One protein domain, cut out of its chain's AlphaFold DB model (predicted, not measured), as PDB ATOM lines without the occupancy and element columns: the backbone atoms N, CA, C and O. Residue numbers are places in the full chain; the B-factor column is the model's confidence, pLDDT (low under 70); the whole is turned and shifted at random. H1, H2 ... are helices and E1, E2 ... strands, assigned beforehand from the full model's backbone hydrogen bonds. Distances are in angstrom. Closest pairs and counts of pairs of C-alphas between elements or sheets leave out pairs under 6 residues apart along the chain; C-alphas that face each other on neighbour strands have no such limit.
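Overview. This is residues 92 to 160 of the 209 residues of the protein "Probable E3 ubiquitin-protein ligase makorin-2" of Steinernema glaseri (UniProt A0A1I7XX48). A tiny two-stranded sheet, E1 and E2, sits in the middle of a small domain built largely of loops, with the long helix H3 toward one end of the longest axis and the short helices H1 and H2 toward the other. Residues 155 to 160, of which 155 to 158 belong to H3, stick out from the body. The printed part has 69 residues, with the named elements in the order E1, H1, H2, E2, H3; the sheet is antiparallel, and the class is mixed, helices and strands, though under half of the residues, 34 of 69, are in named elements. The whole is compact, with a radius of gyration of the C-alphas of 12.0 A and spans of 34 by 26 by 18 A.

Arrangement. E1, residues 92 to 94, and E2, residues 133 to 136, are antiparallel neighbours, with 132 degrees between their directions. The C-alphas of Ile 93 and Ile 134 face each other at 5.0 A; N 93 and O 134, at 2.9 A, and N 134 and O 93, at 2.8 A, are within hydrogen-bond range. H1, residues 103 to 109, comes closest to E1 at the C-alphas of Gly 92 and Leu 103, 4.0 A apart. Its closest C-alphas to E2 are those of Leu 103 and Pro 135, at 6.4 A. H2, residues 117 to 121, is close to H1 but not clearly touching it; their closest C-alphas, those of Trp 109 and Ile 120, are 6.1 A apart. H2 is apart from E1. H3, residues 144 to 158, comes closest to E2 at the C-alphas of Ile 134 and Tyr 153, 6.9 A apart. H3 and E1 are near each other, with 5 pairs of C-alphas within 10 A. H3 is apart from H1 and from H2. In H1, H2 and H3 every O i to N i+4 pair is within hydrogen-bond range.

Along the chain. E1 begins at C-alpha 92, (161.100, 174.196, 195.987), and measures 6.7 A from first to last C-alpha. H1 measures 10.0 A, H2 6.2 A and E2 9.4 A. H3 is the longest helix, with 21.0 A from C-alpha 144 at (176.901, 179.817, 190.140) to C-alpha 158 at (165.966, 165.434, 179.515).

Size, cuts and confidence. The two C-alphas farthest apart are those of Asp 114 and Pro 144, at 35.9 A. The printed part has no cut. The link from H2 to E2, 11 residues, is long; the links from E1 to H1, H1 to H2 and E2 to H3 are short. Residues 155 to 160, of which 155 to 158 belong to H3, stand free. The mean pLDDT of the printed part is 91.5, and no printed residue is under 70.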
ATOM      1  N   GLY A  92     161.548 174.002 197.358       96.38
ATOM      2  CA  GLY A  92     161.100 174.196 195.987       96.38
ATOM      3  C   GLY A  92     161.705 175.477 195.430       96.38
ATOM      4  O   GLY A  92     161.183 176.561 195.677       96.38
ATOM      5  N   ILE A  93     162.801 175.344 194.685       95.56
ATOM      6  CA  ILE A  93     163.558 176.479 194.150       95.56
ATOM      7  C   ILE A  93     162.973 176.900 192.798       95.56
ATOM      8  O   ILE A  93     162.661 176.061 191.948       95.56
ATOM      9  N   LEU A  94     162.816 178.210 192.603       95.56
ATOM     10  CA  LEU A  94     162.390 178.810 191.338       95.56
ATOM     11  C   LEU A  94     163.601 179.344 190.565       95.56
ATOM     12  O   LEU A  94     164.531 179.895 191.153       95.56
ATOM     13  N   GLN A  95     163.564 179.218 189.236       91.88
ATOM     14  CA  GLN A  95     164.710 179.514 188.369       91.88
ATOM     15  C   GLN A  95     165.089 181.010 188.397       91.88
ATOM     16  O   GLN A  95     166.256 181.362 188.522       91.88
ATOM     17  N   ASN A  96     164.083 181.893 188.392       92.38
ATOM     18  CA  ASN A  96     164.250 183.329 188.139       92.38
ATOM     19  C   ASN A  96     164.100 184.221 189.387       92.38
ATOM     20  O   ASN A  96     164.037 185.442 189.268       92.38
ATOM     21  N   CYS A  97     163.993 183.658 190.595       94.44
ATOM     22  CA  CYS A  97     163.871 184.458 191.820       94.44
ATOM     23  C   CYS A  97     164.456 183.754 193.047       94.44
ATOM     24  O   CYS A  97     164.725 182.558 193.001       94.44
ATOM     25  N   ARG A  98     164.600 184.484 194.155       93.94
ATOM     26  CA  ARG A  98     165.263 184.025 195.392       93.94
ATOM     27  C   ARG A  98     164.289 183.659 196.521       93.94
ATOM     28  O   ARG A  98     164.708 183.459 197.652       93.94
ATOM     29  N   HIS A  99     162.990 183.619 196.229       95.00
ATOM     30  CA  HIS A  99     161.958 183.358 197.233       95.00
ATOM     31  C   HIS A  99     161.943 181.893 197.662       95.00
ATOM     32  O   HIS A  99     162.081 180.989 196.831       95.00
ATOM     33  N   CYS A 100     161.776 181.675 198.964       95.12
ATOM     34  CA  CYS A 100     161.881 180.370 199.596       95.12
ATOM     35  C   CYS A 100     160.512 179.718 199.752       95.12
ATOM     36  O   CYS A 100     159.605 180.258 200.386       95.12
ATOM     37  N   PHE A 101     160.377 178.496 199.235       96.62
ATOM     38  CA  PHE A 101     159.169 177.704 199.409       96.62
ATOM     39  C   PHE A 101     159.484 176.278 199.829       96.62
ATOM     40  O   PHE A 101     160.447 175.662 199.371       96.62
ATOM     41  N   CYS A 102     158.596 175.714 200.641       96.69
ATOM     42  CA  CYS A 102     158.515 174.277 200.808       96.69
ATOM     43  C   CYS A 102     158.050 173.655 199.479       96.69
ATOM     44  O   CYS A 102     157.147 174.186 198.825       96.69
ATOM     45  N   LEU A 103     158.648 172.531 199.075       96.75
ATOM     46  CA  LEU A 103     158.345 171.874 197.801       96.75
ATOM     47  C   LEU A 103     156.847 171.571 197.664       96.75
ATOM     48  O   LEU A 103     156.247 171.847 196.632       96.75
ATOM     49  N   GLU A 104     156.229 171.044 198.717       96.19
ATOM     50  CA  GLU A 104     154.797 170.729 198.727       96.19
ATOM     51  C   GLU A 104     153.928 171.974 198.513       96.19
ATOM     52  O   GLU A 104     152.941 171.928 197.782       96.19
ATOM     53  N   CYS A 105     154.315 173.093 199.122       96.81
ATOM     54  CA  CYS A 105     153.592 174.353 199.082       96.81
ATOM     55  C   CYS A 105     153.573 174.916 197.659       96.81
ATOM     56  O   CYS A 105     152.510 175.195 197.105       96.81
ATOM     57  N   ILE A 106     154.751 175.025 197.034       96.38
ATOM     58  CA  ILE A 106     154.864 175.573 195.679       96.38
ATOM     59  C   ILE A 106     154.303 174.614 194.619       96.38
ATOM     60  O   ILE A 106     153.787 175.055 193.593       96.38
ATOM     61  N   MET A 107     154.341 173.300 194.867       94.44
ATOM     62  CA  MET A 107     153.698 172.320 193.990       94.44
ATOM     63  C   MET A 107     152.174 172.407 194.054       94.44
ATOM     64  O   MET A 107     151.542 172.280 193.008       94.44
ATOM     65  N   LYS A 108     151.589 172.648 195.236       94.75
ATOM     66  CA  LYS A 108     150.149 172.914 195.386       94.75
ATOM     67  C   LYS A 108     149.751 174.208 194.681       94.75
ATOM     68  O   LYS A 108     148.810 174.184 193.900       94.75
ATOM     69  N   TRP A 109     150.520 175.285 194.859       93.25
ATOM     70  CA  TRP A 109     150.321 176.547 194.130       93.25
ATOM     71  C   TRP A 109     150.268 176.341 192.609       93.25
ATOM     72  O   TRP A 109     149.386 176.863 191.935       93.25
ATOM     73  N   ARG A 110     151.176 175.520 192.066       91.38
ATOM     74  CA  ARG A 110     151.236 175.197 190.630       91.38
ATOM     75  C   ARG A 110     150.127 174.275 190.122       91.38
ATOM     76  O   ARG A 110     150.033 174.084 188.912       91.38
ATOM     77  N   GLN A 111     149.349 173.670 191.015       89.00
ATOM     78  CA  GLN A 111     148.249 172.760 190.686       89.00
ATOM     79  C   GLN A 111     146.873 173.416 190.830       89.00
ATOM     80  O   GLN A 111     145.886 172.783 190.475       89.00
ATOM     81  N   SER A 112     146.795 174.651 191.327       86.06
ATOM     82  CA  SER A 112     145.540 175.390 191.454       86.06
ATOM     83  C   SER A 112     144.878 175.579 190.084       86.06
ATOM     84  O   SER A 112     145.444 176.241 189.216       86.06
ATOM     85  N   GLU A 113     143.695 174.995 189.888       75.38
ATOM     86  CA  GLU A 113     142.968 175.037 188.608       75.38
ATOM     87  C   GLU A 113     142.170 176.337 188.420       75.38
ATOM     88  O   GLU A 113     141.969 176.771 187.288       75.38
ATOM     89  N   ASP A 114     141.790 176.999 189.517       78.50
ATOM     90  CA  ASP A 114     140.996 178.241 189.511       78.50
ATOM     91  C   ASP A 114     141.807 179.496 189.144       78.50
ATOM     92  O   ASP A 114     141.287 180.612 189.136       78.50
ATOM     93  N   VAL A 115     143.107 179.341 188.891       78.94
ATOM     94  CA  VAL A 115     144.050 180.446 188.724       78.94
ATOM     95  C   VAL A 115     144.699 180.366 187.347       78.94
ATOM     96  O   VAL A 115     145.071 179.296 186.869       78.94
ATOM     97  N   GLU A 116     144.861 181.522 186.704       80.62
ATOM     98  CA  GLU A 116     145.445 181.608 185.366       80.62
ATOM     99  C   GLU A 116     146.842 180.970 185.296       80.62
ATOM    100  O   GLU A 116     147.660 181.100 186.214       80.62
ATOM    101  N   LEU A 117     147.142 180.311 184.165       78.06
ATOM    102  CA  LEU A 117     148.398 179.578 183.949       78.06
ATOM    103  C   LEU A 117     149.652 180.438 184.172       78.06
ATOM    104  O   LEU A 117     150.676 179.922 184.619       78.06
ATOM    105  N   GLU A 118     149.582 181.723 183.835       82.25
ATOM    106  CA  GLU A 118     150.666 182.683 184.051       82.25
ATOM    107  C   GLU A 118     150.894 182.923 185.545       82.25
ATOM    108  O   GLU A 118     152.015 182.817 186.035       82.25
ATOM    109  N   THR A 119     149.817 183.109 186.305       86.75
ATOM    110  CA  THR A 119     149.877 183.320 187.751       86.75
ATOM    111  C   THR A 119     150.414 182.096 188.493       86.75
ATOM    112  O   THR A 119     151.303 182.237 189.335       86.75
ATOM    113  N   ILE A 120     149.944 180.885 188.172       89.06
ATOM    114  CA  ILE A 120     150.427 179.666 188.848       89.06
ATOM    115  C   ILE A 120     151.881 179.333 188.485       89.06
ATOM    116  O   ILE A 120     152.574 178.675 189.260       89.06
ATOM    117  N   ARG A 121     152.376 179.785 187.322       90.31
ATOM    118  CA  ARG A 121     153.786 179.630 186.919       90.31
ATOM    119  C   ARG A 121     154.694 180.739 187.432       90.31
ATOM    120  O   ARG A 121     155.914 180.596 187.363       90.31
ATOM    121  N   SER A 122     154.126 181.779 188.013       94.06
ATOM    122  CA  SER A 122     154.868 182.860 188.640       94.06
ATOM    123  C   SER A 122     155.130 182.602 190.118       94.06
ATOM    124  O   SER A 122     154.431 181.839 190.789       94.06
ATOM    125  N   CYS A 123     156.185 183.229 190.631       95.62
ATOM    126  CA  CYS A 123     156.493 183.231 192.052       95.62
ATOM    127  C   CYS A 123     155.323 183.837 192.859       95.62
ATOM    128  O   CYS A 123     154.889 184.940 192.521       95.62
ATOM    129  N   PRO A 124     154.845 183.179 193.935       94.56
ATOM    130  CA  PRO A 124     153.793 183.717 194.803       94.56
ATOM    131  C   PRO A 124     154.110 185.096 195.399       94.56
ATOM    132  O   PRO A 124     153.195 185.885 195.623       94.56
ATOM    133  N   GLU A 125     155.393 185.392 195.622       94.50
ATOM    134  CA  GLU A 125     155.847 186.628 196.267       94.50
ATOM    135  C   GLU A 125     156.133 187.741 195.250       94.50
ATOM    136  O   GLU A 125     155.471 188.776 195.269       94.50
ATOM    137  N   CYS A 126     157.064 187.535 194.311       95.69
ATOM    138  CA  CYS A 126     157.469 188.591 193.367       95.69
ATOM    139  C   CYS A 126     156.835 188.522 191.979       95.69
ATOM    140  O   CYS A 126     157.157 189.349 191.131       95.69
ATOM    141  N   ARG A 127     155.990 187.523 191.706       93.88
ATOM    142  CA  ARG A 127     155.310 187.329 190.411       93.88
ATOM    143  C   ARG A 127     156.226 187.133 189.197       93.88
ATOM    144  O   ARG A 127     155.733 187.061 188.079       93.88
ATOM    145  N   ILE A 128     157.532 186.959 189.401       95.38
ATOM    146  CA  ILE A 128     158.455 186.589 188.325       95.38
ATOM    147  C   ILE A 128     158.105 185.182 187.825       95.38
ATOM    148  O   ILE A 128     158.005 184.239 188.619       95.38
ATOM    149  N   HIS A 129     157.948 185.045 186.507       92.81
ATOM    150  CA  HIS A 129     157.655 183.776 185.837       92.81
ATOM    151  C   HIS A 129     158.788 182.760 186.024       92.81
ATOM    152  O   HIS A 129     159.969 183.084 185.872       92.81
ATOM    153  N   SER A 130     158.434 181.507 186.307       92.25
ATOM    154  CA  SER A 130     159.358 180.372 186.389       92.25
ATOM    155  C   SER A 130     158.721 179.137 185.754       92.25
ATOM    156  O   SER A 130     157.649 178.694 186.170       92.25
ATOM    157  N   ASP A 131     159.373 178.535 184.765       87.81
ATOM    158  CA  ASP A 131     158.783 177.433 183.989       87.81
ATOM    159  C   ASP A 131     158.633 176.147 184.810       87.81
ATOM    160  O   ASP A 131     157.644 175.422 184.673       87.81
ATOM    161  N   PHE A 132     159.572 175.895 185.719       88.56
ATOM    162  CA  PHE A 132     159.590 174.719 186.581       88.56
ATOM    163  C   PHE A 132     159.983 175.070 188.022       88.56
ATOM    164  O   PHE A 132     160.367 176.200 188.335       88.56
ATOM    165  N   VAL A 133     159.815 174.083 188.904       93.75
ATOM    166  CA  VAL A 133     160.292 174.084 190.292       93.75
ATOM    167  C   VAL A 133     161.380 173.034 190.385       93.75
ATOM    168  O   VAL A 133     161.179 171.919 189.898       93.75
ATOM    169  N   ILE A 134     162.493 173.372 191.024       95.25
ATOM    170  CA  ILE A 134     163.604 172.457 191.262       95.25
ATOM    171  C   ILE A 134     163.515 171.947 192.704       95.25
ATOM    172  O   ILE A 134     163.629 172.738 193.645       95.25
ATOM    173  N   PRO A 135     163.293 170.639 192.911       95.31
ATOM    174  CA  PRO A 135     163.295 170.045 194.241       95.31
ATOM    175  C   PRO A 135     164.722 169.917 194.795       95.31
ATOM    176  O   PRO A 135     165.509 169.134 194.266       95.31
ATOM    177  N   ALA A 136     165.033 170.566 195.918       93.25
ATOM    178  CA  ALA A 136     166.361 170.515 196.543       93.25
ATOM    179  C   ALA A 136     166.298 170.151 198.035       93.25
ATOM    180  O   ALA A 136     165.304 170.411 198.713       93.25
ATOM    181  N   SER A 137     167.336 169.483 198.541       88.62
ATOM    182  CA  SER A 137     167.525 169.213 199.978       88.62
ATOM    183  C   SER A 137     168.279 170.336 200.688       88.62
ATOM    184  O   SER A 137     168.122 170.505 201.892       88.62
ATOM    185  N   ILE A 138     169.070 171.099 199.936       87.81
ATOM    186  CA  ILE A 138     169.818 172.265 200.403       87.81
ATOM    187  C   ILE A 138     169.202 173.539 199.826       87.81
ATOM    188  O   ILE A 138     168.578 173.507 198.761       87.81
ATOM    189  N   TRP A 139     169.349 174.644 200.552       92.00
ATOM    190  CA  TRP A 139     168.899 175.950 200.092       92.00
ATOM    191  C   TRP A 139     169.972 176.608 199.222       92.00
ATOM    192  O   TRP A 139     171.135 176.655 199.615       92.00
ATOM    193  N   VAL A 140     169.555 177.126 198.064       90.50
ATOM    194  CA  VAL A 140     170.395 177.889 197.133       90.50
ATOM    195  C   VAL A 140     169.570 179.076 196.631       90.50
ATOM    196  O   VAL A 140     168.486 178.883 196.073       90.50
ATOM    197  N   ASP A 141     170.046 180.302 196.838       85.25
ATOM    198  CA  ASP A 141     169.325 181.540 196.517       85.25
ATOM    199  C   ASP A 141     169.805 182.214 195.224       85.25
ATOM    200  O   ASP A 141     168.967 182.568 194.378       85.25
ATOM    201  N   GLU A 142     171.119 182.359 195.040       86.81
ATOM    202  CA  GLU A 142     171.751 182.992 193.879       86.81
ATOM    203  C   GLU A 142     173.154 182.444 193.550       86.81
ATOM    204  O   GLU A 142     173.686 181.574 194.233       86.81
ATOM    205  N   GLY A 143     173.738 182.939 192.456       88.69
ATOM    206  CA  GLY A 143     175.112 182.629 192.064       88.69
ATOM    207  C   GLY A 143     175.291 181.336 191.255       88.69
ATOM    208  O   GLY A 143     174.311 180.712 190.830       88.69
ATOM    209  N   PRO A 144     176.554 180.925 191.034       89.50
ATOM    210  CA  PRO A 144     176.901 179.817 190.140       89.50
ATOM    211  C   PRO A 144     176.355 178.466 190.620       89.50
ATOM    212  O   PRO A 144     176.072 177.586 189.813       89.50
ATOM    213  N   GLU A 145     176.150 178.300 191.930       89.81
ATOM    214  CA  GLU A 145     175.548 177.090 192.502       89.81
ATOM    215  C   GLU A 145     174.112 176.882 192.013       89.81
ATOM    216  O   GLU A 145     173.703 175.760 191.711       89.81
ATOM    217  N   LYS A 146     173.346 177.972 191.884       92.12
ATOM    218  CA  LYS A 146     171.967 177.919 191.400       92.12
ATOM    219  C   LYS A 146     171.904 177.615 189.914       92.12
ATOM    220  O   LYS A 146     171.054 176.833 189.495       92.12
ATOM    221  N   GLU A 147     172.784 178.230 189.131       93.44
ATOM    222  CA  GLU A 147     172.896 177.981 187.691       93.44
ATOM    223  C   GLU A 147     173.222 176.509 187.435       93.44
ATOM    224  O   GLU A 147     172.478 175.829 186.730       93.44
ATOM    225  N   LYS A 148     174.222 175.972 188.139       93.81
ATOM    226  CA  LYS A 148     174.572 174.551 188.088       93.81
ATOM    227  C   LYS A 148     173.405 173.647 188.499       93.81
ATOM    228  O   LYS A 148     173.128 172.654 187.831       93.81
ATOM    229  N   LEU A 149     172.674 174.000 189.560       93.88
ATOM    230  CA  LEU A 149     171.490 173.252 189.995       93.88
ATOM    231  C   LEU A 149     170.387 173.241 188.919       93.88
ATOM    232  O   LEU A 149     169.724 172.219 188.720       93.88
ATOM    233  N   ILE A 150     170.173 174.368 188.231       93.06
ATOM    234  CA  ILE A 150     169.220 174.481 187.120       93.06
ATOM    235  C   ILE A 150     169.652 173.574 185.961       93.06
ATOM    236  O   ILE A 150     168.829 172.801 185.462       93.06
ATOM    237  N   GLU A 151     170.920 173.644 185.558       93.69
ATOM    238  CA  GLU A 151     171.490 172.855 184.462       93.69
ATOM    239  C   GLU A 151     171.393 171.353 184.741       93.69
ATOM    240  O   GLU A 151     170.768 170.617 183.972       93.69
ATOM    241  N   GLU A 152     171.895 170.895 185.891       93.75
ATOM    242  CA  GLU A 152     171.834 169.487 186.293       93.75
ATOM    243  C   GLU A 152     170.390 168.977 186.351       93.75
ATOM    244  O   GLU A 152     170.094 167.840 185.961       93.75
ATOM    245  N   TYR A 153     169.459 169.803 186.833       93.50
ATOM    246  CA  TYR A 153     168.050 169.438 186.863       93.50
ATOM    247  C   TYR A 153     167.492 169.252 185.449       93.50
ATOM    248  O   TYR A 153     166.859 168.227 185.178       93.50
ATOM    249  N   GLN A 154     167.749 170.192 184.537       91.44
ATOM    250  CA  GLN A 154     167.300 170.104 183.146       91.44
ATOM    251  C   GLN A 154     167.891 168.888 182.430       91.44
ATOM    252  O   GLN A 154     167.140 168.119 181.826       91.44
ATOM    253  N   GLU A 155     169.195 168.642 182.560       93.19
ATOM    254  CA  GLU A 155     169.853 167.471 181.974       93.19
ATOM    255  C   GLU A 155     169.260 166.159 182.492       93.19
ATOM    256  O   GLU A 155     169.019 165.211 181.737       93.19
ATOM    257  N   ASN A 156     168.992 166.085 183.797       93.00
ATOM    258  CA  ASN A 156     168.406 164.899 184.404       93.00
ATOM    259  C   ASN A 156     166.958 164.681 183.972       93.00
ATOM    260  O   ASN A 156     166.527 163.530 183.833       93.00
ATOM    261  N   MET A 157     166.193 165.745 183.740       91.06
ATOM    262  CA  MET A 157     164.844 165.603 183.203       91.06
ATOM    263  C   MET A 157     164.845 165.258 181.712       91.06
ATOM    264  O   MET A 157     164.034 164.428 181.301       91.06
ATOM    265  N   ALA A 158     165.801 165.766 180.931       90.75
ATOM    266  CA  ALA A 158     165.966 165.434 179.515       90.75
ATOM    267  C   ALA A 158     166.289 163.946 179.286       90.75
ATOM    268  O   ALA A 158     166.074 163.414 178.199       90.75
ATOM    269  N   LYS A 159     166.760 163.233 180.318       91.81
ATOM    270  CA  LYS A 159     166.942 161.770 180.311       91.81
ATOM    271  C   LYS A 159     165.651 160.999 180.616       91.81
ATOM    272  O   LYS A 159     165.569 159.807 180.318       91.81
ATOM    273  N   LYS A 160     164.642 161.629 181.218       92.25
ATOM    274  CA  LYS A 160     163.371 160.985 181.584       92.25
ATOM    275  C   LYS A 160     162.361 161.123 180.451       92.25
ATOM    276  O   LYS A 160     162.185 162.207 179.904       92.25
TER     277      LYS A 160